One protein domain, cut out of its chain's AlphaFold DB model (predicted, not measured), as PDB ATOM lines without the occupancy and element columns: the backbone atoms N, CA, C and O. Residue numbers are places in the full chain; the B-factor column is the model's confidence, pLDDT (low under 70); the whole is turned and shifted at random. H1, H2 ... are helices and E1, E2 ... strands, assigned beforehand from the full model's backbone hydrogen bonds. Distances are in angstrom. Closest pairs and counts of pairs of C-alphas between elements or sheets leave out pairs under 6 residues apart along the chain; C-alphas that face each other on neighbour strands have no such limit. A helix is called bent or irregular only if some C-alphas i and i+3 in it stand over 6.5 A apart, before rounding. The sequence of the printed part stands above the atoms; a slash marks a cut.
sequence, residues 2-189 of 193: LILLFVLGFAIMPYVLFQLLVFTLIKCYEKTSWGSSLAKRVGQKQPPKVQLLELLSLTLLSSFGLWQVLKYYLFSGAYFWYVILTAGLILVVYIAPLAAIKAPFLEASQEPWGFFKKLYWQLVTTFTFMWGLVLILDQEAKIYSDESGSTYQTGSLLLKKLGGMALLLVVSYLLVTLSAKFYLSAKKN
ATOM      1  N   LEU A   2      -1.384  33.475 -35.529       43.09
ATOM      2  CA  LEU A   2      -1.621  33.286 -36.975       43.09
ATOM      3  C   LEU A   2      -0.877  32.082 -37.589       43.09
ATOM      4  O   LEU A   2      -1.469  31.310 -38.330       43.09
ATOM      5  N   ILE A   3       0.391  31.870 -37.218       47.47
ATOM      6  CA  ILE A   3       1.201  30.724 -37.680       47.47
ATOM      7  C   ILE A   3       0.611  29.397 -37.185       47.47
ATOM      8  O   ILE A   3       0.555  28.424 -37.927       47.47
ATOM      9  N   LEU A   4       0.103  29.372 -35.949       48.84
ATOM     10  CA  LEU A   4      -0.518  28.184 -35.364       48.84
ATOM     11  C   LEU A   4      -1.830  27.836 -36.084       48.84
ATOM     12  O   LEU A   4      -2.065  26.675 -36.388       48.84
ATOM     13  N   LEU A   5      -2.640  28.846 -36.424       51.53
ATOM     14  CA  LEU A   5      -3.844  28.693 -37.250       51.53
ATOM     15  C   LEU A   5      -3.517  28.254 -38.683       51.53
ATOM     16  O   LEU A   5      -4.257  27.461 -39.251       51.53
ATOM     17  N   PHE A   6      -2.404  28.721 -39.250       53.81
ATOM     18  CA  PHE A   6      -1.957  28.326 -40.585       53.81
ATOM     19  C   PHE A   6      -1.483  26.867 -40.617       53.81
ATOM     20  O   PHE A   6      -1.905  26.109 -41.483       53.81
ATOM     21  N   VAL A   7      -0.685  26.444 -39.628       54.78
ATOM     22  CA  VAL A   7      -0.232  25.050 -39.461       54.78
ATOM     23  C   VAL A   7      -1.408  24.120 -39.151       54.78
ATOM     24  O   VAL A   7      -1.516  23.050 -39.747       54.78
ATOM     25  N   LEU A   8      -2.328  24.535 -38.272       57.66
ATOM     26  CA  LEU A   8      -3.557  23.789 -37.997       57.66
ATOM     27  C   LEU A   8      -4.440  23.707 -39.244       57.66
ATOM     28  O   LEU A   8      -4.917  22.628 -39.559       57.66
ATOM     29  N   GLY A   9      -4.602  24.790 -40.005       62.16
ATOM     30  CA  GLY A   9      -5.338  24.782 -41.271       62.16
ATOM     31  C   GLY A   9      -4.722  23.829 -42.299       62.16
ATOM     32  O   GLY A   9      -5.433  23.004 -42.872       62.16
ATOM     33  N   PHE A  10      -3.398  23.869 -42.467       63.34
ATOM     34  CA  PHE A  10      -2.666  23.004 -43.398       63.34
ATOM     35  C   PHE A  10      -2.611  21.531 -42.977       63.34
ATOM     36  O   PHE A  10      -2.445  20.676 -43.839       63.34
ATOM     37  N   ALA A  11      -2.767  21.207 -41.692       61.81
ATOM     38  CA  ALA A  11      -2.833  19.823 -41.221       61.81
ATOM     39  C   ALA A  11      -4.277  19.290 -41.155       61.81
ATOM     40  O   ALA A  11      -4.541  18.154 -41.548       61.81
ATOM     41  N   ILE A  12      -5.226  20.111 -40.694       73.31
ATOM     42  CA  ILE A  12      -6.634  19.734 -40.509       73.31
ATOM     43  C   ILE A  12      -7.360  19.660 -41.852       73.31
ATOM     44  O   ILE A  12      -8.129  18.726 -42.069       73.31
ATOM     45  N   MET A  13      -7.129  20.598 -42.776       71.69
ATOM     46  CA  MET A  13      -7.850  20.598 -44.053       71.69
ATOM     47  C   MET A  13      -7.554  19.338 -44.882       71.69
ATOM     48  O   MET A  13      -8.515  18.674 -45.284       71.69
ATOM     49  N   PRO A  14      -6.288  18.920 -45.102       70.31
ATOM     50  CA  PRO A  14      -6.039  17.690 -45.841       70.31
ATOM     51  C   PRO A  14      -6.464  16.444 -45.058       70.31
ATOM     52  O   PRO A  14      -6.877  15.465 -45.674       70.31
ATOM     53  N   TYR A  15      -6.466  16.496 -43.720       74.25
ATOM     54  CA  TYR A  15      -7.025  15.432 -42.884       74.25
ATOM     55  C   TYR A  15      -8.530  15.235 -43.128       74.25
ATOM     56  O   TYR A  15      -8.986  14.113 -43.365       74.25
ATOM     57  N   VAL A  16      -9.309  16.321 -43.108       80.94
ATOM     58  CA  VAL A  16     -10.759  16.290 -43.359       80.94
ATOM     59  C   VAL A  16     -11.045  15.835 -44.790       80.94
ATOM     60  O   VAL A  16     -11.905  14.977 -44.999       80.94
ATOM     61  N   LEU A  17     -10.290  16.341 -45.771       77.94
ATOM     62  CA  LEU A  17     -10.397  15.907 -47.165       77.94
ATOM     63  C   LEU A  17     -10.109  14.410 -47.315       77.94
ATOM     64  O   LEU A  17     -10.868  13.708 -47.980       77.94
ATOM     65  N   PHE A  18      -9.064  13.899 -46.662       79.06
ATOM     66  CA  PHE A  18      -8.737  12.476 -46.684       79.06
ATOM     67  C   PHE A  18      -9.869  11.623 -46.101       79.06
ATOM     68  O   PHE A  18     -10.267  10.633 -46.714       79.06
ATOM     69  N   GLN A  19     -10.427  12.012 -44.951       82.31
ATOM     70  CA  GLN A  19     -11.561  11.309 -44.338       82.31
ATOM     71  C   GLN A  19     -12.780  11.280 -45.264       82.31
ATOM     72  O   GLN A  19     -13.407  10.233 -45.437       82.31
ATOM     73  N   LEU A  20     -13.079  12.410 -45.906       86.12
ATOM     74  CA  LEU A  20     -14.184  12.521 -46.849       86.12
ATOM     75  C   LEU A  20     -13.961  11.620 -48.072       86.12
ATOM     76  O   LEU A  20     -14.878  10.903 -48.464       86.12
ATOM     77  N   LEU A  21     -12.744  11.584 -48.623       87.12
ATOM     78  CA  LEU A  21     -12.383  10.712 -49.747       87.12
ATOM     79  C   LEU A  21     -12.437   9.223 -49.387       87.12
ATOM     80  O   LEU A  21     -12.940   8.411 -50.161       87.12
ATOM     81  N   VAL A  22     -11.951   8.838 -48.207       86.62
ATOM     82  CA  VAL A  22     -12.057   7.449 -47.740       86.62
ATOM     83  C   VAL A  22     -13.523   7.057 -47.573       86.62
ATOM     84  O   VAL A  22     -13.923   5.979 -48.011       86.62
ATOM     85  N   PHE A  23     -14.344   7.933 -46.997       87.38
ATOM     86  CA  PHE A  23     -15.772   7.690 -46.821       87.38
ATOM     87  C   PHE A  23     -16.519   7.553 -48.154       87.38
ATOM     88  O   PHE A  23     -17.339   6.644 -48.310       87.38
ATOM     89  N   THR A  24     -16.233   8.411 -49.138       89.69
ATOM     90  CA  THR A  24     -16.848   8.315 -50.470       89.69
ATOM     91  C   THR A  24     -16.418   7.044 -51.202       89.69
ATOM     92  O   THR A  24     -17.270   6.382 -51.798       89.69
ATOM     93  N   LEU A  25     -15.145   6.647 -51.101       90.62
ATOM     94  CA  LEU A  25     -14.650   5.381 -51.652       90.62
ATOM     95  C   LEU A  25     -15.331   4.169 -51.008       90.62
ATOM     96  O   LEU A  25     -15.801   3.291 -51.727       90.62
ATOM     97  N   ILE A  26     -15.471   4.147 -49.680       88.31
ATOM     98  CA  ILE A  26     -16.175   3.068 -48.968       88.31
ATOM     99  C   ILE A  26     -17.632   2.968 -49.439       88.31
ATOM    100  O   ILE A  26     -18.078   1.884 -49.815       88.31
ATOM    101  N   LYS A  27     -18.353   4.095 -49.520       89.38
ATOM    102  CA  LYS A  27     -19.724   4.117 -50.060       89.38
ATOM    103  C   LYS A  27     -19.796   3.621 -51.506       89.38
ATOM    104  O   LYS A  27     -20.764   2.964 -51.883       89.38
ATOM    105  N   CYS A  28     -18.785   3.917 -52.322       90.12
ATOM    106  CA  CYS A  28     -18.688   3.409 -53.689       90.12
ATOM    107  C   CYS A  28     -18.513   1.878 -53.717       90.12
ATOM    108  O   CYS A  28     -19.173   1.195 -54.505       90.12
ATOM    109  N   TYR A  29     -17.687   1.330 -52.818       91.50
ATOM    110  CA  TYR A  29     -17.482  -0.115 -52.672       91.50
ATOM    111  C   TYR A  29     -18.739  -0.859 -52.214       91.50
ATOM    112  O   TYR A  29     -18.943  -2.003 -52.610       91.50
ATOM    113  N   GLU A  30     -19.585  -0.224 -51.402       89.00
ATOM    114  CA  GLU A  30     -20.856  -0.795 -50.942       89.00
ATOM    115  C   GLU A  30     -21.937  -0.786 -52.021       89.00
ATOM    116  O   GLU A  30     -22.663  -1.767 -52.171       89.00
ATOM    117  N   LYS A  31     -22.044   0.308 -52.783       90.00
ATOM    118  CA  LYS A  31     -23.130   0.500 -53.754       90.00
ATOM    119  C   LYS A  31     -22.919  -0.215 -55.085       90.00
ATOM    120  O   LYS A  31     -23.894  -0.458 -55.789       90.00
ATOM    121  N   THR A  32     -21.676  -0.512 -55.466       90.25
ATOM    122  CA  THR A  32     -21.364  -1.027 -56.808       90.25
ATOM    123  C   THR A  32     -20.705  -2.405 -56.763       90.25
ATOM    124  O   THR A  32     -19.784  -2.661 -55.984       90.25
ATOM    125  N   SER A  33     -21.139  -3.305 -57.652       86.12
ATOM    126  CA  SER A  33     -20.539  -4.637 -57.802       86.12
ATOM    127  C   SER A  33     -19.053  -4.542 -58.167       86.12
ATOM    128  O   SER A  33     -18.219  -5.218 -57.559       86.12
ATOM    129  N   TRP A  34     -18.711  -3.631 -59.084       89.88
ATOM    130  CA  TRP A  34     -17.336  -3.325 -59.474       89.88
ATOM    131  C   TRP A  34     -16.491  -2.808 -58.302       89.88
ATOM    132  O   TRP A  34     -15.414  -3.351 -58.054       89.88
ATOM    133  N   GLY A  35     -16.989  -1.837 -57.529       88.19
ATOM    134  CA  GLY A  35     -16.277  -1.288 -56.374       88.19
ATOM    135  C   GLY A  35     -15.997  -2.346 -55.307       88.19
ATOM    136  O   GLY A  35     -14.874  -2.446 -54.815       88.19
ATOM    137  N   SER A  36     -16.974  -3.209 -55.011       87.62
ATOM    138  CA  SER A  36     -16.782  -4.319 -54.068       87.62
ATOM    139  C   SER A  36     -15.718  -5.325 -54.543       87.62
ATOM    140  O   SER A  36     -14.946  -5.849 -53.736       87.62
ATOM    141  N   SER A  37     -15.647  -5.581 -55.857       89.81
ATOM    142  CA  SER A  37     -14.640  -6.451 -56.476       89.81
ATOM    143  C   SER A  37     -13.249  -5.821 -56.407       89.81
ATOM    144  O   SER A  37     -12.291  -6.488 -56.018       89.81
ATOM    145  N   LEU A  38     -13.143  -4.520 -56.688       89.25
ATOM    146  CA  LEU A  38     -11.899  -3.762 -56.568       89.25
ATOM    147  C   LEU A  38     -11.387  -3.748 -55.123       89.25
ATOM    148  O   LEU A  38     -10.217  -4.042 -54.890       89.25
ATOM    149  N   ALA A  39     -12.265  -3.503 -54.148       89.31
ATOM    150  CA  ALA A  39     -11.895  -3.527 -52.738       89.31
ATOM    151  C   ALA A  39     -11.399  -4.912 -52.291       89.31
ATOM    152  O   ALA A  39     -10.416  -5.001 -51.558       89.31
ATOM    153  N   LYS A  40     -12.020  -6.002 -52.767       88.38
ATOM    154  CA  LYS A  40     -11.517  -7.368 -52.533       88.38
ATOM    155  C   LYS A  40     -10.152  -7.586 -53.174       88.38
ATOM    156  O   LYS A  40      -9.274  -8.120 -52.507       88.38
ATOM    157  N   ARG A  41      -9.968  -7.156 -54.426       87.06
ATOM    158  CA  ARG A  41      -8.697  -7.304 -55.144       87.06
ATOM    159  C   ARG A  41      -7.576  -6.578 -54.430       87.06
ATOM    160  O   ARG A  41      -6.581  -7.219 -54.168       87.06
ATOM    161  N   VAL A  42      -7.741  -5.300 -54.096       88.06
ATOM    162  CA  VAL A  42      -6.669  -4.461 -53.528       88.06
ATOM    163  C   VAL A  42      -6.489  -4.687 -52.023       88.06
ATOM    164  O   VAL A  42      -5.371  -4.689 -51.515       88.06
ATOM    165  N   GLY A  43      -7.586  -4.879 -51.286       84.81
ATOM    166  CA  GLY A  43      -7.556  -4.975 -49.827       84.81
ATOM    167  C   GLY A  43      -7.121  -6.339 -49.282       84.81
ATOM    168  O   GLY A  43      -6.780  -6.435 -48.101       84.81
ATOM    169  N   GLN A  44      -7.135  -7.395 -50.101       86.00
ATOM    170  CA  GLN A  44      -6.616  -8.711 -49.717       86.00
ATOM    171  C   GLN A  44      -5.086  -8.764 -49.784       86.00
ATOM    172  O   GLN A  44      -4.431  -7.927 -50.404       86.00
ATOM    173  N   LYS A  45      -4.506  -9.766 -49.112       84.25
ATOM    174  CA  LYS A  45      -3.065 -10.012 -49.154       84.25
ATOM    175  C   LYS A  45      -2.666 -10.387 -50.581       84.25
ATOM    176  O   LYS A  45      -3.104 -11.413 -51.095       84.25
ATOM    177  N   GLN A  46      -1.859  -9.533 -51.198       86.50
ATOM    178  CA  GLN A  46      -1.342  -9.752 -52.544       86.50
ATOM    179  C   GLN A  46      -0.310 -10.888 -52.568       86.50
ATOM    180  O   GLN A  46       0.359 -11.131 -51.559       86.50
ATOM    181  N   PRO A  47      -0.127 -11.563 -53.716       89.44
ATOM    182  CA  PRO A  47       0.966 -12.510 -53.882       89.44
ATOM    183  C   PRO A  47       2.333 -11.806 -53.746       89.44
ATOM    184  O   PRO A  47       2.461 -10.643 -54.144       89.44
ATOM    185  N   PRO A  48       3.388 -12.502 -53.271       90.00
ATOM    186  CA  PRO A  48       4.693 -11.892 -52.983       90.00
ATOM    187  C   PRO A  48       5.308 -11.116 -54.156       90.00
ATOM    188  O   PRO A  48       5.907 -10.064 -53.960       90.00
ATOM    189  N   LYS A  49       5.114 -11.597 -55.392       92.38
ATOM    190  CA  LYS A  49       5.602 -10.920 -56.607       92.38
ATOM    191  C   LYS A  49       4.968  -9.539 -56.804       92.38
ATOM    192  O   LYS A  49       5.661  -8.601 -57.176       92.38
ATOM    193  N   VAL A  50       3.668  -9.409 -56.535       90.62
ATOM    194  CA  VAL A  50       2.946  -8.131 -56.649       90.62
ATOM    195  C   VAL A  50       3.347  -7.198 -55.511       90.62
ATOM    196  O   VAL A  50       3.623  -6.032 -55.764       90.62
ATOM    197  N   GLN A  51       3.496  -7.714 -54.286       90.12
ATOM    198  CA  GLN A  51       3.991  -6.920 -53.154       90.12
ATOM    199  C   GLN A  51       5.393  -6.357 -53.407       90.12
ATOM    200  O   GLN A  51       5.663  -5.215 -53.046       90.12
ATOM    201  N   LEU A  52       6.275  -7.135 -54.046       93.12
ATOM    202  CA  LEU A  52       7.611  -6.675 -54.420       93.12
ATOM    203  C   LEU A  52       7.555  -5.551 -55.463       93.12
ATOM    204  O   LEU A  52       8.268  -4.563 -55.325       93.12
ATOM    205  N   LEU A  53       6.697  -5.674 -56.480       93.69
ATOM    206  CA  LEU A  53       6.503  -4.614 -57.472       93.69
ATOM    207  C   LEU A  53       5.951  -3.340 -56.828       93.69
ATOM    208  O   LEU A  53       6.500  -2.265 -57.051       93.69
ATOM    209  N   GLU A  54       4.926  -3.456 -55.981       93.06
ATOM    210  CA  GLU A  54       4.371  -2.321 -55.239       93.06
ATOM    211  C   GLU A  54       5.426  -1.666 -54.340       93.06
ATOM    212  O   GLU A  54       5.558  -0.443 -54.343       93.06
ATOM    213  N   LEU A  55       6.224  -2.465 -53.622       94.81
ATOM    214  CA  LEU A  55       7.339  -1.985 -52.808       94.81
ATOM    215  C   LEU A  55       8.335  -1.183 -53.655       94.81
ATOM    216  O   LEU A  55       8.693  -0.068 -53.274       94.81
ATOM    217  N   LEU A  56       8.779  -1.728 -54.791       95.81
ATOM    218  CA  LEU A  56       9.744  -1.070 -55.672       95.81
ATOM    219  C   LEU A  56       9.174   0.229 -56.251       95.81
ATOM    220  O   LEU A  56       9.826   1.270 -56.168       95.81
ATOM    221  N   SER A  57       7.946   0.201 -56.773       96.12
ATOM    222  CA  SER A  57       7.285   1.386 -57.326       96.12
ATOM    223  C   SER A  57       7.096   2.477 -56.274       96.12
ATOM    224  O   SER A  57       7.449   3.631 -56.518       96.12
ATOM    225  N   LEU A  58       6.598   2.130 -55.084       96.38
ATOM    226  CA  LEU A  58       6.420   3.091 -53.996       96.38
ATOM    227  C   LEU A  58       7.754   3.634 -53.499       96.38
ATOM    228  O   LEU A  58       7.834   4.821 -53.198       96.38
ATOM    229  N   THR A  59       8.797   2.805 -53.440       97.06
ATOM    230  CA  THR A  59      10.136   3.248 -53.037       97.06
ATOM    231  C   THR A  59      10.691   4.260 -54.029       97.06
ATOM    232  O   THR A  59      11.136   5.324 -53.606       97.06
ATOM    233  N   LEU A  60      10.610   3.980 -55.333       97.50
ATOM    234  CA  LEU A  60      11.082   4.894 -56.376       97.50
ATOM    235  C   LEU A  60      10.311   6.219 -56.356       97.50
ATOM    236  O   LEU A  60      10.926   7.281 -56.291       97.50
ATOM    237  N   LEU A  61       8.975   6.164 -56.349       97.88
ATOM    238  CA  LEU A  61       8.132   7.362 -56.372       97.88
ATOM    239  C   LEU A  61       8.276   8.194 -55.092       97.88
ATOM    240  O   LEU A  61       8.455   9.408 -55.168       97.88
ATOM    241  N   SER A  62       8.241   7.548 -53.922       96.94
ATOM    242  CA  SER A  62       8.340   8.243 -52.634       96.94
ATOM    243  C   SER A  62       9.730   8.831 -52.425       96.94
ATOM    244  O   SER A  62       9.834   9.960 -51.961       96.94
ATOM    245  N   SER A  63      10.794   8.111 -52.803       97.00
ATOM    246  CA  SER A  63      12.169   8.613 -52.675       97.00
ATOM    247  C   SER A  63      12.443   9.750 -53.652       97.00
ATOM    248  O   SER A  63      13.048  10.743 -53.263       97.00
ATOM    249  N   PHE A  64      11.967   9.651 -54.898       97.75
ATOM    250  CA  PHE A  64      12.110  10.732 -55.873       97.75
ATOM    251  C   PHE A  64      11.343  11.988 -55.446       97.75
ATOM    252  O   PHE A  64      11.903  13.085 -55.449       97.75
ATOM    253  N   GLY A  65      10.084  11.831 -55.030       96.62
ATOM    254  CA  GLY A  65       9.273  12.930 -54.520       96.62
ATOM    255  C   GLY A  65       9.885  13.570 -53.274       96.62
ATOM    256  O   GLY A  65      10.048  14.787 -53.229       96.62
ATOM    257  N   LEU A  66      10.310  12.754 -52.303       96.00
ATOM    258  CA  LEU A  66      11.012  13.224 -51.109       96.00
ATOM    259  C   LEU A  66      12.303  13.963 -51.465       96.00
ATOM    260  O   LEU A  66      12.564  15.023 -50.911       96.00
ATOM    261  N   TRP A  67      13.102  13.440 -52.394       95.56
ATOM    262  CA  TRP A  67      14.332  14.100 -52.819       95.56
ATOM    263  C   TRP A  67      14.058  15.510 -53.354       95.56
ATOM    264  O   TRP A  67      14.766  16.441 -52.972       95.56
ATOM    265  N   GLN A  68      12.995  15.702 -54.149       95.69
ATOM    266  CA  GLN A  68      12.577  17.046 -54.568       95.69
ATOM    267  C   GLN A  68      12.143  17.905 -53.372       95.69
ATOM    268  O   GLN A  68      12.571  19.052 -53.272       95.69
ATOM    269  N   VAL A  69      11.352  17.366 -52.437       93.56
ATOM    270  CA  VAL A  69      10.947  18.101 -51.223       93.56
ATOM    271  C   VAL A  69      12.166  18.596 -50.444       93.56
ATOM    272  O   VAL A  69      12.256  19.778 -50.124       93.56
ATOM    273  N   LEU A  70      13.115  17.707 -50.149       91.75
ATOM    274  CA  LEU A  70      14.302  18.054 -49.373       91.75
ATOM    275  C   LEU A  70      15.152  19.088 -50.110       91.75
ATOM    276  O   LEU A  70      15.586  20.065 -49.507       91.75
ATOM    277  N   LYS A  71      15.330  18.910 -51.423       90.81
ATOM    278  CA  LYS A  71      16.128  19.813 -52.253       90.81
ATOM    279  C   LYS A  71      15.575  21.239 -52.269       90.81
ATOM    280  O   LYS A  71      16.355  22.176 -52.181       90.81
ATOM    281  N   TYR A  72      14.260  21.406 -52.401       89.94
ATOM    282  CA  TYR A  72      13.646  22.734 -52.526       89.94
ATOM    283  C   TYR A  72      13.266  23.369 -51.184       89.94
ATOM    284  O   TYR A  72      13.270  24.594 -51.085       89.94
ATOM    285  N   TYR A  73      12.950  22.572 -50.156       87.31
ATOM    286  CA  TYR A  73      12.343  23.098 -48.930       87.31
ATOM    287  C   TYR A  73      13.142  22.854 -47.655       87.31
ATOM    288  O   TYR A  73      13.070  23.706 -46.780       87.31
ATOM    289  N   LEU A  74      13.930  21.778 -47.521       82.88
ATOM    290  CA  LEU A  74      14.631  21.520 -46.250       82.88
ATOM    291  C   LEU A  74      15.644  22.625 -45.925       82.88
ATOM    292  O   LEU A  74      15.707  23.073 -44.786       82.88
ATOM    293  N   PHE A  75      16.402  23.066 -46.930       73.56
ATOM    294  CA  PHE A  75      17.442  24.087 -46.785       73.56
ATOM    295  C   PHE A  75      16.963  25.502 -47.111       73.56
ATOM    296  O   PHE A  75      17.759  26.431 -47.090       73.56
ATOM    297  N   SER A  76      15.674  25.713 -47.396       72.44
ATOM    298  CA  SER A  76      15.180  27.091 -47.425       72.44
ATOM    299  C   SER A  76      15.213  27.612 -45.986       72.44
ATOM    300  O   SER A  76      14.656  26.955 -45.098       72.44
ATOM    301  N   GLY A  77      15.878  28.744 -45.746       71.00
ATOM    302  CA  GLY A  77      16.278  29.153 -44.397       71.00
ATOM    303  C   GLY A  77      15.182  29.016 -43.337       71.00
ATOM    304  O   GLY A  77      15.380  28.352 -42.324       71.00
ATOM    305  N   ALA A  78      13.971  29.516 -43.604       74.44
ATOM    306  CA  ALA A  78      12.855  29.414 -42.660       74.44
ATOM    307  C   ALA A  78      12.526  27.962 -42.250       74.44
ATOM    308  O   ALA A  78      12.373  27.671 -41.066       74.44
ATOM    309  N   TYR A  79      12.442  27.037 -43.208       75.69
ATOM    310  CA  TYR A  79      12.122  25.633 -42.937       75.69
ATOM    311  C   TYR A  79      13.246  24.891 -42.216       75.69
ATOM    312  O   TYR A  79      12.951  24.076 -41.338       75.69
ATOM    313  N   PHE A  80      14.506  25.203 -42.522       78.44
ATOM    314  CA  PHE A  80      15.652  24.650 -41.803       78.44
ATOM    315  C   PHE A  80      15.615  25.041 -40.319       78.44
ATOM    316  O   PHE A  80      15.667  24.183 -39.432       78.44
ATOM    317  N   TRP A  81      15.417  26.334 -40.040       77.25
ATOM    318  CA  TRP A  81      15.298  26.836 -38.672       77.25
ATOM    319  C   TRP A  81      14.090  26.246 -37.942       77.25
ATOM    320  O   TRP A  81      14.213  25.894 -36.772       77.25
ATOM    321  N   TYR A  82      12.951  26.042 -38.615       78.94
ATOM    322  CA  TYR A  82      11.808  25.353 -38.006       78.94
ATOM    323  C   TYR A  82      12.142  23.919 -37.569       78.94
ATOM    324  O   TYR A  82      11.695  23.487 -36.502       78.94
ATOM    325  N   VAL A  83      12.943  23.178 -38.338       78.94
ATOM    326  CA  VAL A  83      13.379  21.829 -37.943       78.94
ATOM    327  C   VAL A  83      14.245  21.888 -36.681       78.94
ATOM    328  O   VAL A  83      13.980  21.133 -35.745       78.94
ATOM    329  N   ILE A  84      15.214  22.806 -36.604       82.31
ATOM    330  CA  ILE A  84      16.074  22.963 -35.416       82.31
ATOM    331  C   ILE A  84      15.262  23.406 -34.194       82.31
ATOM    332  O   ILE A  84      15.354  22.785 -33.136       82.31
ATOM    333  N   LEU A  85      14.429  24.439 -34.337       82.12
ATOM    334  CA  LEU A  85      13.638  25.010 -33.241       82.12
ATOM    335  C   LEU A  85      12.596  24.032 -32.680       82.12
ATOM    336  O   LEU A  85      12.172  24.176 -31.538       82.12
ATOM    337  N   THR A  86      12.202  23.020 -33.457       81.62
ATOM    338  CA  THR A  86      11.319  21.936 -33.000       81.62
ATOM    339  C   THR A  86      12.071  20.681 -32.560       81.62
ATOM    340  O   THR A  86      11.457  19.623 -32.436       81.62
ATOM    341  N   ALA A  87      13.387  20.771 -32.337       80.50
ATOM    342  CA  ALA A  87      14.251  19.641 -31.989       80.50
ATOM    343  C   ALA A  87      14.087  18.439 -32.947       80.50
ATOM    344  O   ALA A  87      14.108  17.281 -32.537       80.50
ATOM    345  N   GLY A  88      13.872  18.712 -34.238       76.56
ATOM    346  CA  GLY A  88      13.703  17.693 -35.272       76.56
ATOM    347  C   GLY A  88      12.301  17.087 -35.378       76.56
ATOM    348  O   GLY A  88      12.080  16.267 -36.266       76.56
ATOM    349  N   LEU A  89      11.321  17.491 -34.559       74.25
ATOM    350  CA  LEU A  89       9.955  16.947 -34.632       74.25
ATOM    351  C   LEU A  89       9.306  17.175 -36.007       74.25
ATOM    352  O   LEU A  89       8.623  16.291 -36.524       74.25
ATOM    353  N   ILE A  90       9.569  18.320 -36.646       80.62
ATOM    354  CA  ILE A  90       9.061  18.620 -37.995       80.62
ATOM    355  C   ILE A  90       9.665  17.694 -39.065       80.62
ATOM    356  O   ILE A  90       9.038  17.487 -40.106       80.62
ATOM    357  N   LEU A  91      10.811  17.051 -38.816       82.69
ATOM    358  CA  LEU A  91      11.412  16.099 -39.758       82.69
ATOM    359  C   LEU A  91      10.456  14.938 -40.089       82.69
ATOM    360  O   LEU A  91      10.476  14.422 -41.204       82.69
ATOM    361  N   VAL A  92       9.558  14.584 -39.159       81.31
ATOM    362  CA  VAL A  92       8.507  13.573 -39.369       81.31
ATOM    363  C   VAL A  92       7.598  13.938 -40.549       81.31
ATOM    364  O   VAL A  92       7.214  13.063 -41.324       81.31
ATOM    365  N   VAL A  93       7.295  15.228 -40.731       85.62
ATOM    366  CA  VAL A  93       6.482  15.732 -41.850       85.62
ATOM    367  C   VAL A  93       7.217  15.557 -43.176       85.62
ATOM    368  O   VAL A  93       6.600  15.200 -44.179       85.62
ATOM    369  N   TYR A  94       8.534  15.766 -43.188       86.69
ATOM    370  CA  TYR A  94       9.366  15.582 -44.375       86.69
ATOM    371  C   TYR A  94       9.444  14.116 -44.789       86.69
ATOM    372  O   TYR A  94       9.230  13.805 -45.953       86.69
ATOM    373  N   ILE A  95       9.696  13.201 -43.851       90.12
ATOM    374  CA  ILE A  95       9.909  11.776 -44.160       90.12
ATOM    375  C   ILE A  95       8.612  10.970 -44.315       90.12
ATOM    376  O   ILE A  95       8.668   9.795 -44.683       90.12
ATOM    377  N   ALA A  96       7.446  11.579 -44.069       91.00
ATOM    378  CA  ALA A  96       6.138  10.936 -44.186       91.00
ATOM    379  C   ALA A  96       5.928  10.149 -45.499       91.00
ATOM    380  O   ALA A  96       5.430   9.024 -45.411       91.00
ATOM    381  N   PRO A  97       6.361  10.620 -46.691       93.56
ATOM    382  CA  PRO A  97       6.246   9.845 -47.926       93.56
ATOM    383  C   PRO A  97       6.887   8.452 -47.858       93.56
ATOM    384  O   PRO A  97       6.347   7.503 -48.417       93.56
ATOM    385  N   LEU A  98       7.991   8.273 -47.124       93.88
ATOM    386  CA  LEU A  98       8.657   6.966 -47.010       93.88
ATOM    387  C   LEU A  98       7.830   5.952 -46.219       93.88
ATOM    388  O   LEU A  98       7.928   4.748 -46.456       93.88
ATOM    389  N   ALA A  99       6.974   6.408 -45.302       93.06
ATOM    390  CA  ALA A  99       6.075   5.514 -44.585       93.06
ATOM    391  C   ALA A  99       5.072   4.822 -45.524       93.06
ATOM    392  O   ALA A  99       4.632   3.710 -45.218       93.06
ATOM    393  N   ALA A 100       4.762   5.425 -46.681       91.81
ATOM    394  CA  ALA A 100       3.877   4.851 -47.692       91.81
ATOM    395  C   ALA A 100       4.369   3.494 -48.216       91.81
ATOM    396  O   ALA A 100       3.559   2.626 -48.534       91.81
ATOM    397  N   ILE A 101       5.688   3.274 -48.217       93.25
ATOM    398  CA  ILE A 101       6.346   2.042 -48.673       93.25
ATOM    399  C   ILE A 101       5.878   0.817 -47.867       93.25
ATOM    400  O   ILE A 101       5.884  -0.304 -48.369       93.25
ATOM    401  N   LYS A 102       5.412   1.014 -46.625       90.69
ATOM    402  CA  LYS A 102       4.910  -0.071 -45.767       90.69
ATOM    403  C   LYS A 102       3.461  -0.477 -46.078       90.69
ATOM    404  O   LYS A 102       3.001  -1.498 -45.568       90.69
ATOM    405  N   ALA A 103       2.730   0.286 -46.894       87.88
ATOM    406  CA  ALA A 103       1.311   0.052 -47.168       87.88
ATOM    407  C   ALA A 103       0.965  -1.306 -47.827       87.88
ATOM    408  O   ALA A 103      -0.047  -1.901 -47.420       87.88
ATOM    409  N   PRO A 104       1.778  -1.852 -48.757       84.50
ATOM    410  CA  PRO A 104       1.559  -3.180 -49.344       84.50
ATOM    411  C   PRO A 104       1.504  -4.302 -48.299       84.50
ATOM    412  O   PRO A 104       0.694  -5.224 -48.404       84.50
ATOM    413  N   PHE A 105       2.312  -4.187 -47.242       85.81
ATOM    414  CA  PHE A 105       2.452  -5.198 -46.188       85.81
ATOM    415  C   PHE A 105       1.379  -5.106 -45.102       85.81
ATOM    416  O   PHE A 105       1.317  -5.954 -44.214       85.81
ATOM    417  N   LEU A 106       0.518  -4.088 -45.147       85.31
ATOM    418  CA  LEU A 106      -0.588  -3.985 -44.204       85.31
ATOM    419  C   LEU A 106      -1.605  -5.087 -44.471       85.31
ATOM    420  O   LEU A 106      -2.215  -5.136 -45.534       85.31
ATOM    421  N   GLU A 107      -1.868  -5.929 -43.489       79.69
ATOM    422  CA  GLU A 107      -2.933  -6.914 -43.619       79.69
ATOM    423  C   GLU A 107      -4.285  -6.305 -43.223       79.69
ATOM    424  O   GLU A 107      -4.391  -5.482 -42.302       79.69
ATOM    425  N   ALA A 108      -5.342  -6.711 -43.932       70.75
ATOM    426  CA  ALA A 108      -6.711  -6.486 -43.489       70.75
ATOM    427  C   ALA A 108      -6.972  -7.390 -42.273       70.75
ATOM    428  O   ALA A 108      -7.366  -8.551 -42.422       70.75
ATOM    429  N   SER A 109      -6.689  -6.863 -41.079       64.94
ATOM    430  CA  SER A 109      -6.884  -7.552 -39.804       64.94
ATOM    431  C   SER A 109      -8.353  -7.921 -39.581       64.94
ATOM    432  O   SER A 109      -9.262  -7.216 -40.032       64.94
ATOM    433  N   GLN A 110      -8.575  -9.035 -38.876       57.38
ATOM    434  CA  GLN A 110      -9.906  -9.427 -38.393       57.38
ATOM    435  C   GLN A 110     -10.451  -8.418 -37.370       57.38
ATOM    436  O   GLN A 110     -11.658  -8.194 -37.288       57.38
ATOM    437  N   GLU A 111      -9.552  -7.761 -36.639       59.56
ATOM    438  CA  GLU A 111      -9.895  -6.671 -35.738       59.56
ATOM    439  C   GLU A 111      -9.925  -5.321 -36.465       59.56
ATOM    440  O   GLU A 111      -9.079  -5.069 -37.338       59.56
ATOM    441  N   PRO A 112     -10.868  -4.431 -36.105       66.31
ATOM    442  CA  PRO A 112     -10.879  -3.072 -36.615       66.31
ATOM    443  C   PRO A 112      -9.579  -2.370 -36.225       66.31
ATOM    444  O   PRO A 112      -9.064  -2.524 -35.120       66.31
ATOM    445  N   TRP A 113      -9.033  -1.568 -37.137       73.94
ATOM    446  CA  TRP A 113      -7.804  -0.832 -36.849       73.94
ATOM    447  C   TRP A 113      -8.008   0.111 -35.662       73.94
ATOM    448  O   TRP A 113      -8.923   0.941 -35.677       73.94
ATOM    449  N   GLY A 114      -7.120   0.012 -34.671       79.62
ATOM    450  CA  GLY A 114      -7.090   0.927 -33.536       79.62
ATOM    451  C   GLY A 114      -6.901   2.385 -33.967       79.62
ATOM    452  O   GLY A 114      -6.355   2.672 -35.039       79.62
ATOM    453  N   PHE A 115      -7.338   3.308 -33.107       79.81
ATOM    454  CA  PHE A 115      -7.290   4.755 -33.348       79.81
ATOM    455  C   PHE A 115      -5.902   5.234 -33.798       79.81
ATOM    456  O   PHE A 115      -5.784   5.872 -34.841       79.81
ATOM    457  N   PHE A 116      -4.838   4.834 -33.093       81.81
ATOM    458  CA  PHE A 116      -3.465   5.240 -33.415       81.81
ATOM    459  C   PHE A 116      -2.993   4.767 -34.793       81.81
ATOM    460  O   PHE A 116      -2.330   5.515 -35.506       81.81
ATOM    461  N   LYS A 117      -3.371   3.552 -35.212       84.56
ATOM    462  CA  LYS A 117      -3.021   3.036 -36.542       84.56
ATOM    463  C   LYS A 117      -3.730   3.835 -37.637       84.56
ATOM    464  O   LYS A 117      -3.109   4.165 -38.642       84.56
ATOM    465  N   LYS A 118      -5.011   4.169 -37.440       82.44
ATOM    466  CA  LYS A 118      -5.765   5.033 -38.363       82.44
ATOM    467  C   LYS A 118      -5.135   6.423 -38.449       82.44
ATOM    468  O   LYS A 118      -4.852   6.876 -39.553       82.44
ATOM    469  N   LEU A 119      -4.857   7.038 -37.301       83.56
ATOM    470  CA  LEU A 119      -4.245   8.361 -37.214       83.56
ATOM    471  C   LEU A 119      -2.872   8.399 -37.898       83.56
ATOM    472  O   LEU A 119      -2.612   9.301 -38.685       83.56
ATOM    473  N   TYR A 120      -2.023   7.394 -37.668       88.12
ATOM    474  CA  TYR A 120      -0.717   7.283 -38.320       88.12
ATOM    475  C   TYR A 120      -0.837   7.301 -39.848       88.12
ATOM    476  O   TYR A 120      -0.223   8.135 -40.510       88.12
ATOM    477  N   TRP A 121      -1.664   6.419 -40.419       88.81
ATOM    478  CA  TRP A 121      -1.821   6.337 -41.872       88.81
ATOM    479  C   TRP A 121      -2.474   7.587 -42.463       88.81
ATOM    480  O   TRP A 121      -2.121   7.996 -43.566       88.81
ATOM    481  N   GLN A 122      -3.355   8.241 -41.706       85.50
ATOM    482  CA  GLN A 122      -3.939   9.527 -42.078       85.50
ATOM    483  C   GLN A 122      -2.898  10.640 -42.149       85.50
ATOM    484  O   GLN A 122      -2.869  11.374 -43.135       85.50
ATOM    485  N   LEU A 123      -2.027  10.752 -41.144       86.50
ATOM    486  CA  LEU A 123      -0.945  11.737 -41.137       86.50
ATOM    487  C   LEU A 123       0.034  11.487 -42.287       86.50
ATOM    488  O   LEU A 123       0.379  12.422 -43.006       86.50
ATOM    489  N   VAL A 124       0.407  10.225 -42.523       91.38
ATOM    490  CA  VAL A 124       1.265   9.833 -43.651       91.38
ATOM    491  C   VAL A 124       0.665  10.293 -44.976       91.38
ATOM    492  O   VAL A 124       1.341  10.975 -45.747       91.38
ATOM    493  N   THR A 125      -0.605   9.977 -45.249       90.50
ATOM    494  CA  THR A 125      -1.230  10.377 -46.515       90.50
ATOM    495  C   THR A 125      -1.415  11.892 -46.620       90.50
ATOM    496  O   THR A 125      -1.146  12.456 -47.676       90.50
ATOM    497  N   THR A 126      -1.799  12.558 -45.528       88.50
ATOM    498  CA  THR A 126      -1.991  14.017 -45.453       88.50
ATOM    499  C   THR A 126      -0.700  14.766 -45.772       88.50
ATOM    500  O   THR A 126      -0.689  15.610 -46.667       88.50
ATOM    501  N   PHE A 127       0.406  14.440 -45.101       89.50
ATOM    502  CA  PHE A 127       1.684  15.115 -45.336       89.50
ATOM    503  C   PHE A 127       2.267  14.792 -46.712       89.50
ATOM    504  O   PHE A 127       2.800  15.678 -47.373       89.50
ATOM    505  N   THR A 128       2.099  13.557 -47.196       93.69
ATOM    506  CA  THR A 128       2.516  13.194 -48.562       93.69
ATOM    507  C   THR A 128       1.731  13.987 -49.612       93.69
ATOM    508  O   THR A 128       2.314  14.486 -50.572       93.69
ATOM    509  N   PHE A 129       0.421  14.162 -49.413       91.94
ATOM    510  CA  PHE A 129      -0.433  14.966 -50.290       91.94
ATOM    511  C   PHE A 129      -0.062  16.443 -50.259       91.94
ATOM    512  O   PHE A 129       0.090  17.053 -51.316       91.94
ATOM    513  N   MET A 130       0.143  16.997 -49.062       90.25
ATOM    514  CA  MET A 130       0.600  18.370 -48.878       90.25
ATOM    515  C   MET A 130       1.892  18.622 -49.659       90.25
ATOM    516  O   MET A 130       1.948  19.566 -50.440       90.25
ATOM    517  N   TRP A 131       2.897  17.753 -49.522       91.94
ATOM    518  CA  TRP A 131       4.145  17.887 -50.274       91.94
ATOM    519  C   TRP A 131       3.959  17.762 -51.785       91.94
ATOM    520  O   TRP A 131       4.561  18.527 -52.538       91.94
ATOM    521  N   GLY A 132       3.099  16.841 -52.231       94.31
ATOM    522  CA  GLY A 132       2.733  16.714 -53.640       94.31
ATOM    523  C   GLY A 132       2.141  18.007 -54.207       94.31
ATOM    524  O   GLY A 132       2.568  18.467 -55.265       94.31
ATOM    525  N   LEU A 133       1.210  18.630 -53.476       92.25
ATOM    526  CA  LEU A 133       0.620  19.914 -53.854       92.25
ATOM    527  C   LEU A 133       1.637  21.052 -53.826       92.25
ATOM    528  O   LEU A 133       1.710  21.806 -54.792       92.25
ATOM    529  N   VAL A 134       2.429  21.168 -52.760       91.06
ATOM    530  CA  VAL A 134       3.440  22.224 -52.614       91.06
ATOM    531  C   VAL A 134       4.417  22.193 -53.792       91.06
ATOM    532  O   VAL A 134       4.622  23.221 -54.429       91.06
ATOM    533  N   LEU A 135       4.925  21.015 -54.172       93.56
ATOM    534  CA  LEU A 135       5.832  20.869 -55.317       93.56
ATOM    535  C   LEU A 135       5.206  21.256 -56.670       93.56
ATOM    536  O   LEU A 135       5.930  21.679 -57.570       93.56
ATOM    537  N   ILE A 136       3.891  21.089 -56.840       95.25
ATOM    538  CA  ILE A 136       3.183  21.391 -58.097       95.25
ATOM    539  C   ILE A 136       2.771  22.863 -58.181       95.25
ATOM    540  O   ILE A 136       2.890  23.479 -59.247       95.25
ATOM    541  N   LEU A 137       2.246  23.402 -57.080       91.75
ATOM    542  CA  LEU A 137       1.675  24.744 -57.015       91.75
ATOM    543  C   LEU A 137       2.756  25.819 -56.941       91.75
ATOM    544  O   LEU A 137       2.591  26.882 -57.538       91.75
ATOM    545  N   ASP A 138       3.865  25.535 -56.261       89.12
ATOM    546  CA  ASP A 138       4.975  26.469 -56.144       89.12
ATOM    547  C   ASP A 138       5.741  26.586 -57.472       89.12
ATOM    548  O   ASP A 138       6.488  25.684 -57.877       89.12
ATOM    549  N   GLN A 139       5.552  27.727 -58.138       88.50
ATOM    550  CA  GLN A 139       6.175  28.041 -59.423       88.50
ATOM    551  C   GLN A 139       7.642  28.473 -59.292       88.50
ATOM    552  O   GLN A 139       8.330  28.572 -60.310       88.50
ATOM    553  N   GLU A 140       8.152  28.709 -58.080       87.12
ATOM    554  CA  GLU A 140       9.547  29.088 -57.894       87.12
ATOM    555  C   GLU A 140      10.462  27.861 -57.942       87.12
ATOM    556  O   GLU A 140      10.293  26.891 -57.209       87.12
ATOM    557  N   ALA A 141      11.483  27.895 -58.796       88.88
ATOM    558  CA  ALA A 141      12.487  26.837 -58.878       88.88
ATOM    559  C   ALA A 141      13.774  27.189 -58.111       88.88
ATOM    560  O   ALA A 141      14.855  26.747 -58.492       88.88
ATOM    561  N   LYS A 142      13.684  27.995 -57.047       89.12
ATOM    562  CA  LYS A 142      14.853  28.382 -56.244       89.12
ATOM    563  C   LYS A 142      15.259  27.249 -55.310       89.12
ATOM    564  O   LYS A 142      14.438  26.735 -54.558       89.12
ATOM    565  N   ILE A 143      16.531  26.883 -55.355       88.44
ATOM    566  CA  ILE A 143      17.166  25.946 -54.431       88.44
ATOM    567  C   ILE A 143      18.159  26.761 -53.623       88.44
ATOM    568  O   ILE A 143      19.156  27.231 -54.171       88.44
ATOM    569  N   TYR A 144      17.869  26.945 -52.343       85.88
ATOM    570  CA  TYR A 144      18.745  27.686 -51.444       85.88
ATOM    571  C   TYR A 144      19.992  26.860 -51.126       85.88
ATOM    572  O   TYR A 144      19.902  25.651 -50.898       85.88
ATOM    573  N   SER A 145      21.154  27.509 -51.179       80.50
ATOM    574  CA  SER A 145      22.461  26.893 -50.917       80.50
ATOM    575  C   SER A 145      22.935  27.065 -49.476       80.50
ATOM    576  O   SER A 145      23.931  26.454 -49.102       80.50
ATOM    577  N   ASP A 146      22.228  27.865 -48.679       75.75
ATOM    578  CA  ASP A 146      22.553  28.136 -47.283       75.75
ATOM    579  C   ASP A 146      21.296  28.205 -46.400       75.75
ATOM    580  O   ASP A 146      20.169  28.361 -46.879       75.75
ATOM    581  N   GLU A 147      21.501  28.129 -45.085       71.50
ATOM    582  CA  GLU A 147      20.446  28.227 -44.074       71.50
ATOM    583  C   GLU A 147      19.919  29.660 -43.888       71.50
ATOM    584  O   GLU A 147      18.926  29.880 -43.188       71.50
ATOM    585  N   SER A 148      20.585  30.655 -44.480       70.88
ATOM    586  CA  SER A 148      20.179  32.062 -44.412       70.88
ATOM    587  C   SER A 148      19.092  32.405 -45.435       70.88
ATOM    588  O   SER A 148      18.408  33.417 -45.294       70.88
ATOM    589  N   GLY A 149      18.903  31.552 -46.450       72.75
ATOM    590  CA  GLY A 149      17.988  31.792 -47.562       72.75
ATOM    591  C   GLY A 149      18.439  32.927 -48.486       72.75
ATOM    592  O   GLY A 149      17.613  33.458 -49.227       72.75
ATOM    593  N   SER A 150      19.714  33.327 -48.432       76.81
ATOM    594  CA  SER A 150      20.230  34.470 -49.192       76.81
ATOM    595  C   SER A 150      20.852  34.048 -50.522       76.81
ATOM    596  O   SER A 150      20.598  34.682 -51.548       76.81
ATOM    597  N   THR A 151      21.598  32.940 -50.540       84.31
ATOM    598  CA  THR A 151      22.148  32.374 -51.774       84.31
ATOM    599  C   THR A 151      21.233  31.290 -52.341       84.31
ATOM    600  O   THR A 151      20.731  30.421 -51.621       84.31
ATOM    601  N   TYR A 152      20.990  31.344 -53.652       88.06
ATOM    602  CA  TYR A 152      20.187  30.347 -54.349       88.06
ATOM    603  C   TYR A 152      20.742  30.029 -55.736       88.06
ATOM    604  O   TYR A 152      21.322  30.872 -56.418       88.06
ATOM    605  N   GLN A 153      20.486  28.799 -56.170       90.19
ATOM    606  CA  GLN A 153      20.642  28.360 -57.550       90.19
ATOM    607  C   GLN A 153      19.276  28.008 -58.145       90.19
ATOM    608  O   GLN A 153      18.349  27.604 -57.437       90.19
ATOM    609  N   THR A 154      19.144  28.138 -59.461       91.00
ATOM    610  CA  THR A 154      17.909  27.783 -60.164       91.00
ATOM    611  C   THR A 154      17.897  26.289 -60.479       91.00
ATOM    612  O   THR A 154      18.756  25.777 -61.193       91.00
ATOM    613  N   GLY A 155      16.914  25.577 -59.939       91.06
ATOM    614  CA  GLY A 155      16.634  24.181 -60.241       91.06
ATOM    615  C   GLY A 155      15.739  23.988 -61.467       91.06
ATOM    616  O   GLY A 155      15.265  24.930 -62.096       91.06
ATOM    617  N   SER A 156      15.463  22.725 -61.794       94.31
ATOM    618  CA  SER A 156      14.499  22.376 -62.841       94.31
ATOM    619  C   SER A 156      13.077  22.348 -62.281       94.31
ATOM    620  O   SER A 156      12.727  21.462 -61.493       94.31
ATOM    621  N   LEU A 157      12.239  23.282 -62.745       94.25
ATOM    622  CA  LEU A 157      10.809  23.322 -62.421       94.25
ATOM    623  C   LEU A 157      10.083  22.051 -62.887       94.25
ATOM    624  O   LEU A 157       9.183  21.564 -62.206       94.25
ATOM    625  N   LEU A 158      10.492  21.487 -64.028       96.19
ATOM    626  CA  LEU A 158       9.915  20.249 -64.548       96.19
ATOM    627  C   LEU A 158      10.157  19.081 -63.583       96.19
ATOM    628  O   LEU A 158       9.210  18.394 -63.212       96.19
ATOM    629  N   LEU A 159      11.401  18.888 -63.126       96.56
ATOM    630  CA  LEU A 159      11.731  17.818 -62.173       96.56
ATOM    631  C   LEU A 159      11.007  17.999 -60.836       96.56
ATOM    632  O   LEU A 159      10.538  17.018 -60.260       96.56
ATOM    633  N   LYS A 160      10.861  19.246 -60.376       95.81
ATOM    634  CA  LYS A 160      10.091  19.584 -59.176       95.81
ATOM    635  C   LYS A 160       8.632  19.134 -59.302       95.81
ATOM    636  O   LYS A 160       8.140  18.388 -58.456       95.81
ATOM    637  N   LYS A 161       7.967  19.518 -60.399       96.75
ATOM    638  CA  LYS A 161       6.569  19.151 -60.679       96.75
ATOM    639  C   LYS A 161       6.395  17.641 -60.838       96.75
ATOM    640  O   LYS A 161       5.442  17.092 -60.295       96.75
ATOM    641  N   LEU A 162       7.327  16.959 -61.508       97.94
ATOM    642  CA  LEU A 162       7.324  15.494 -61.609       97.94
ATOM    643  C   LEU A 162       7.463  14.823 -60.236       97.94
ATOM    644  O   LEU A 162       6.782  13.833 -59.976       97.94
ATOM    645  N   GLY A 163       8.285  15.372 -59.336       97.44
ATOM    646  CA  GLY A 163       8.364  14.904 -57.949       97.44
ATOM    647  C   GLY A 163       7.036  15.058 -57.213       97.44
ATOM    648  O   GLY A 163       6.593  14.132 -56.539       97.44
ATOM    649  N   GLY A 164       6.356  16.190 -57.405       96.81
ATOM    650  CA  GLY A 164       5.021  16.408 -56.852       96.81
ATOM    651  C   GLY A 164       3.991  15.411 -57.388       96.81
ATOM    652  O   GLY A 164       3.253  14.807 -56.609       96.81
ATOM    653  N   MET A 165       3.992  15.152 -58.700       97.75
ATOM    654  CA  MET A 165       3.128  14.139 -59.322       97.75
ATOM    655  C   MET A 165       3.416  12.731 -58.787       97.75
ATOM    656  O   MET A 165       2.478  11.982 -58.517       97.75
ATOM    657  N   ALA A 166       4.689  12.382 -58.574       98.06
ATOM    658  CA  ALA A 166       5.068  11.106 -57.972       98.06
ATOM    659  C   ALA A 166       4.452  10.938 -56.572       98.06
ATOM    660  O   ALA A 166       3.877   9.889 -56.280       98.06
ATOM    661  N   LEU A 167       4.481  11.983 -55.736       97.44
ATOM    662  CA  LEU A 167       3.835  11.961 -54.419       97.44
ATOM    663  C   LEU A 167       2.304  11.872 -54.512       97.44
ATOM    664  O   LEU A 167       1.690  11.148 -53.729       97.44
ATOM    665  N   LEU A 168       1.672  12.539 -55.482       96.12
ATOM    666  CA  LEU A 168       0.224  12.420 -55.696       96.12
ATOM    667  C   LEU A 168      -0.197  11.010 -56.147       96.12
ATOM    668  O   LEU A 168      -1.252  10.522 -55.730       96.12
ATOM    669  N   LEU A 169       0.627  10.321 -56.942       97.00
ATOM    670  CA  LEU A 169       0.406   8.912 -57.283       97.00
ATOM    671  C   LEU A 169       0.511   8.012 -56.046       97.00
ATOM    672  O   LEU A 169      -0.353   7.159 -55.838       97.00
ATOM    673  N   VAL A 170       1.510   8.245 -55.186       96.94
ATOM    674  CA  VAL A 170       1.651   7.538 -53.899       96.94
ATOM    675  C   VAL A 170       0.411   7.747 -53.026       96.94
ATOM    676  O   VAL A 170      -0.143   6.783 -52.500       96.94
ATOM    677  N   VAL A 171      -0.084   8.981 -52.914       94.94
ATOM    678  CA  VAL A 171      -1.307   9.311 -52.159       94.94
ATOM    679  C   VAL A 171      -2.528   8.599 -52.724       94.94
ATOM    680  O   VAL A 171      -3.319   8.046 -51.961       94.94
ATOM    681  N   SER A 172      -2.671   8.575 -54.046       93.81
ATOM    682  CA  SER A 172      -3.785   7.903 -54.720       93.81
ATOM    683  C   SER A 172      -3.770   6.398 -54.441       93.81
ATOM    684  O   SER A 172      -4.798   5.821 -54.083       93.81
ATOM    685  N   TYR A 173      -2.590   5.773 -54.510       94.50
ATOM    686  CA  TYR A 173      -2.410   4.373 -54.125       94.50
ATOM    687  C   TYR A 173      -2.770   4.138 -52.649       94.50
ATOM    688  O   TYR A 173      -3.509   3.198 -52.342       94.50
ATOM    689  N   LEU A 174      -2.298   4.994 -51.731       93.38
ATOM    690  CA  LEU A 174      -2.617   4.889 -50.304       93.38
ATOM    691  C   LEU A 174      -4.120   5.011 -50.047       93.38
ATOM    692  O   LEU A 174      -4.674   4.198 -49.313       93.38
ATOM    693  N   LEU A 175      -4.790   5.983 -50.669       92.44
ATOM    694  CA  LEU A 175      -6.230   6.208 -50.534       92.44
ATOM    695  C   LEU A 175      -7.033   4.958 -50.899       92.44
ATOM    696  O   LEU A 175      -7.858   4.498 -50.107       92.44
ATOM    697  N   VAL A 176      -6.765   4.376 -52.069       92.44
ATOM    698  CA  VAL A 176      -7.466   3.173 -52.543       92.44
ATOM    699  C   VAL A 176      -7.134   1.966 -51.665       92.44
ATOM    700  O   VAL A 176      -8.026   1.239 -51.234       92.44
ATOM    701  N   THR A 177      -5.858   1.771 -51.337       91.75
ATOM    702  CA  THR A 177      -5.407   0.604 -50.568       91.75
ATOM    703  C   THR A 177      -5.935   0.623 -49.136       91.75
ATOM    704  O   THR A 177      -6.432  -0.388 -48.639       91.75
ATOM    705  N   LEU A 178      -5.860   1.771 -48.460       90.88
ATOM    706  CA  LEU A 178      -6.334   1.922 -47.087       90.88
ATOM    707  C   LEU A 178      -7.860   1.842 -47.013       90.88
ATOM    708  O   LEU A 178      -8.376   1.113 -46.168       90.88
ATOM    709  N   SER A 179      -8.589   2.519 -47.908       90.44
ATOM    710  CA  SER A 179     -10.060   2.454 -47.937       90.44
ATOM    711  C   SER A 179     -10.567   1.035 -48.215       90.44
ATOM    712  O   SER A 179     -11.476   0.571 -47.525       90.44
ATOM    713  N   ALA A 180      -9.935   0.298 -49.136       90.50
ATOM    714  CA  ALA A 180     -10.253  -1.105 -49.391       90.50
ATOM    715  C   ALA A 180     -10.015  -1.985 -48.151       90.50
ATOM    716  O   ALA A 180     -10.865  -2.803 -47.793       90.50
ATOM    717  N   LYS A 181      -8.887  -1.796 -47.449       88.88
ATOM    718  CA  LYS A 181      -8.577  -2.537 -46.212       88.88
ATOM    719  C   LYS A 181      -9.542  -2.187 -45.077       88.88
ATOM    720  O   LYS A 181      -9.959  -3.091 -44.352       88.88
ATOM    721  N   PHE A 182      -9.955  -0.923 -44.950       86.12
ATOM    722  CA  PHE A 182     -10.982  -0.509 -43.989       86.12
ATOM    723  C   PHE A 182     -12.340  -1.141 -44.292       86.12
ATOM    724  O   PHE A 182     -12.945  -1.721 -43.390       86.12
ATOM    725  N   TYR A 183     -12.776  -1.107 -45.553       87.12
ATOM    726  CA  TYR A 183     -14.018  -1.742 -45.995       87.12
ATOM    727  C   TYR A 183     -14.036  -3.247 -45.681       87.12
ATOM    728  O   TYR A 183     -14.989  -3.759 -45.092       87.12
ATOM    729  N   LEU A 184     -12.961  -3.970 -46.020       87.06
ATOM    730  CA  LEU A 184     -12.881  -5.411 -45.763       87.06
ATOM    731  C   LEU A 184     -12.819  -5.752 -44.269       87.06
ATOM    732  O   LEU A 184     -13.393  -6.763 -43.863       87.06
ATOM    733  N   SER A 185     -12.133  -4.940 -43.460       83.12
ATOM    734  CA  SER A 185     -12.067  -5.129 -42.005       83.12
ATOM    735  C   SER A 185     -13.444  -4.938 -41.358       83.12
ATOM    736  O   SER A 185     -13.862  -5.783 -40.569       83.12
ATOM    737  N   ALA A 186     -14.204  -3.915 -41.772       79.25
ATOM    738  CA  ALA A 186     -15.575  -3.692 -41.304       79.25
ATOM    739  C   ALA A 186     -16.522  -4.839 -41.702       79.25
ATOM    740  O   ALA A 186     -17.278  -5.343 -40.876       79.25
ATOM    741  N   LYS A 187     -16.431  -5.329 -42.947       76.75
ATOM    742  CA  LYS A 187     -17.281  -6.426 -43.441       76.75
ATOM    743  C   LYS A 187     -17.025  -7.767 -42.748       76.75
ATOM    744  O   LYS A 187     -17.943  -8.573 -42.623       76.75
ATOM    745  N   LYS A 188     -15.789  -8.026 -42.308       70.38
ATOM    746  CA  LYS A 188     -15.441  -9.242 -41.553       70.38
ATOM    747  C   LYS A 188     -15.976  -9.231 -40.116       70.38
ATOM    748  O   LYS A 188     -16.028 -10.297 -39.512       70.38
ATOM    749  N   ASN A 189     -16.380  -8.076 -39.579       62.16
ATOM    750  CA  ASN A 189     -16.780  -7.933 -38.179       62.16
ATOM    751  C   ASN A 189     -18.122  -7.175 -38.027       62.16
ATOM    752  O   ASN A 189     -18.150  -6.053 -37.525       62.16
TER     753      ASN A 189
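Overview. This is residues 2 to 189 of the 193 residues of an uncharacterized protein of Vagococcus salmoninarum (UniProt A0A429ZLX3). Five long helices form an elongated body: H7 runs along much of its length, H6 lies beside it in the middle, H3 and H5 lie side by side and pack on one side of them, and H1 crosses both on the other. H2 packs on H7 at one end, and a small hairpin of E1 and E2 lies at the other end near H4, while residues 2 to 9 of H1 stick out. The printed part has 188 residues, mostly helix, in the order H1 H2 H3 H4 H5 H6 E1 E2 H7, with an antiparallel sheet E1 - E2. It is compact, with a radius of gyration of the C-alphas of 18.0 A, and spans 56 by 36 by 26 A.

Along the chain. H1, residues 2 to 31, begins with C-alpha 2 at (-1.621, 33.286, -36.975) and is 42.7 A long. H2 is residues 33 to 43. H3, residues 48 to 74, is 35.5 A long. H4 is residues 77 to 85. H5, residues 91 to 105, is 24.0 A long and irregular: C-alphas 94 and 97 are 7.4 A apart. H6, residues 115 to 137, is 32.2 A long. E1 is residues 142 to 144 and E2 residues 152 to 154. H7, residues 157 to 188, is 46.7 A long and ends with C-alpha 188 at (-15.441, -9.242, -41.553).

Arrangement. H7 is the hub, touching five helices, and the helix packing is mostly crossed. H7 touches H6 at a shallow tilt of 25 degrees, opposite ways; the closest C-alphas are those of Gly 132 and Gly 164, 4.0 A apart. H3 touches H7 at a steep tilt of 45 degrees, closest at C-alphas 65 and 163, 4.1 A. H3 and H5 touch at a shallow tilt of 9 degrees, opposite ways, closest at C-alphas 62 and 97, 5.4 A. H1 touches H6 with residues 10 to 18 alone, only just about perpendicular at 71 degrees, closest at C-alphas 14 and 126, 5.5 A. H2 touches H7, about perpendicular at 76 degrees, closest at C-alphas 39 and 180, 4.4 A. H4 is close to H3 but not clearly touching, with C-alphas 74 and 80 at 5.5 A. In the hairpin of E1 and E2, N 143 and O 153 are within hydrogen-bond range at 2.9 A. Every O i to N i+4 pair is within range in H2, H3, H4, H6 and H7, against 25 of 26 in H1 and 2 of 11 in H5, where 8 of 12 O i to N i+3 pairs are.

Size, cuts and confidence. The C-alphas farthest apart, of Thr 151 and Asn 189, are 57.7 A apart. The printed part has no cut and no long link. Its mean pLDDT is 85.2, with residues 2 to 11, 109 to 112 and 189 under 70.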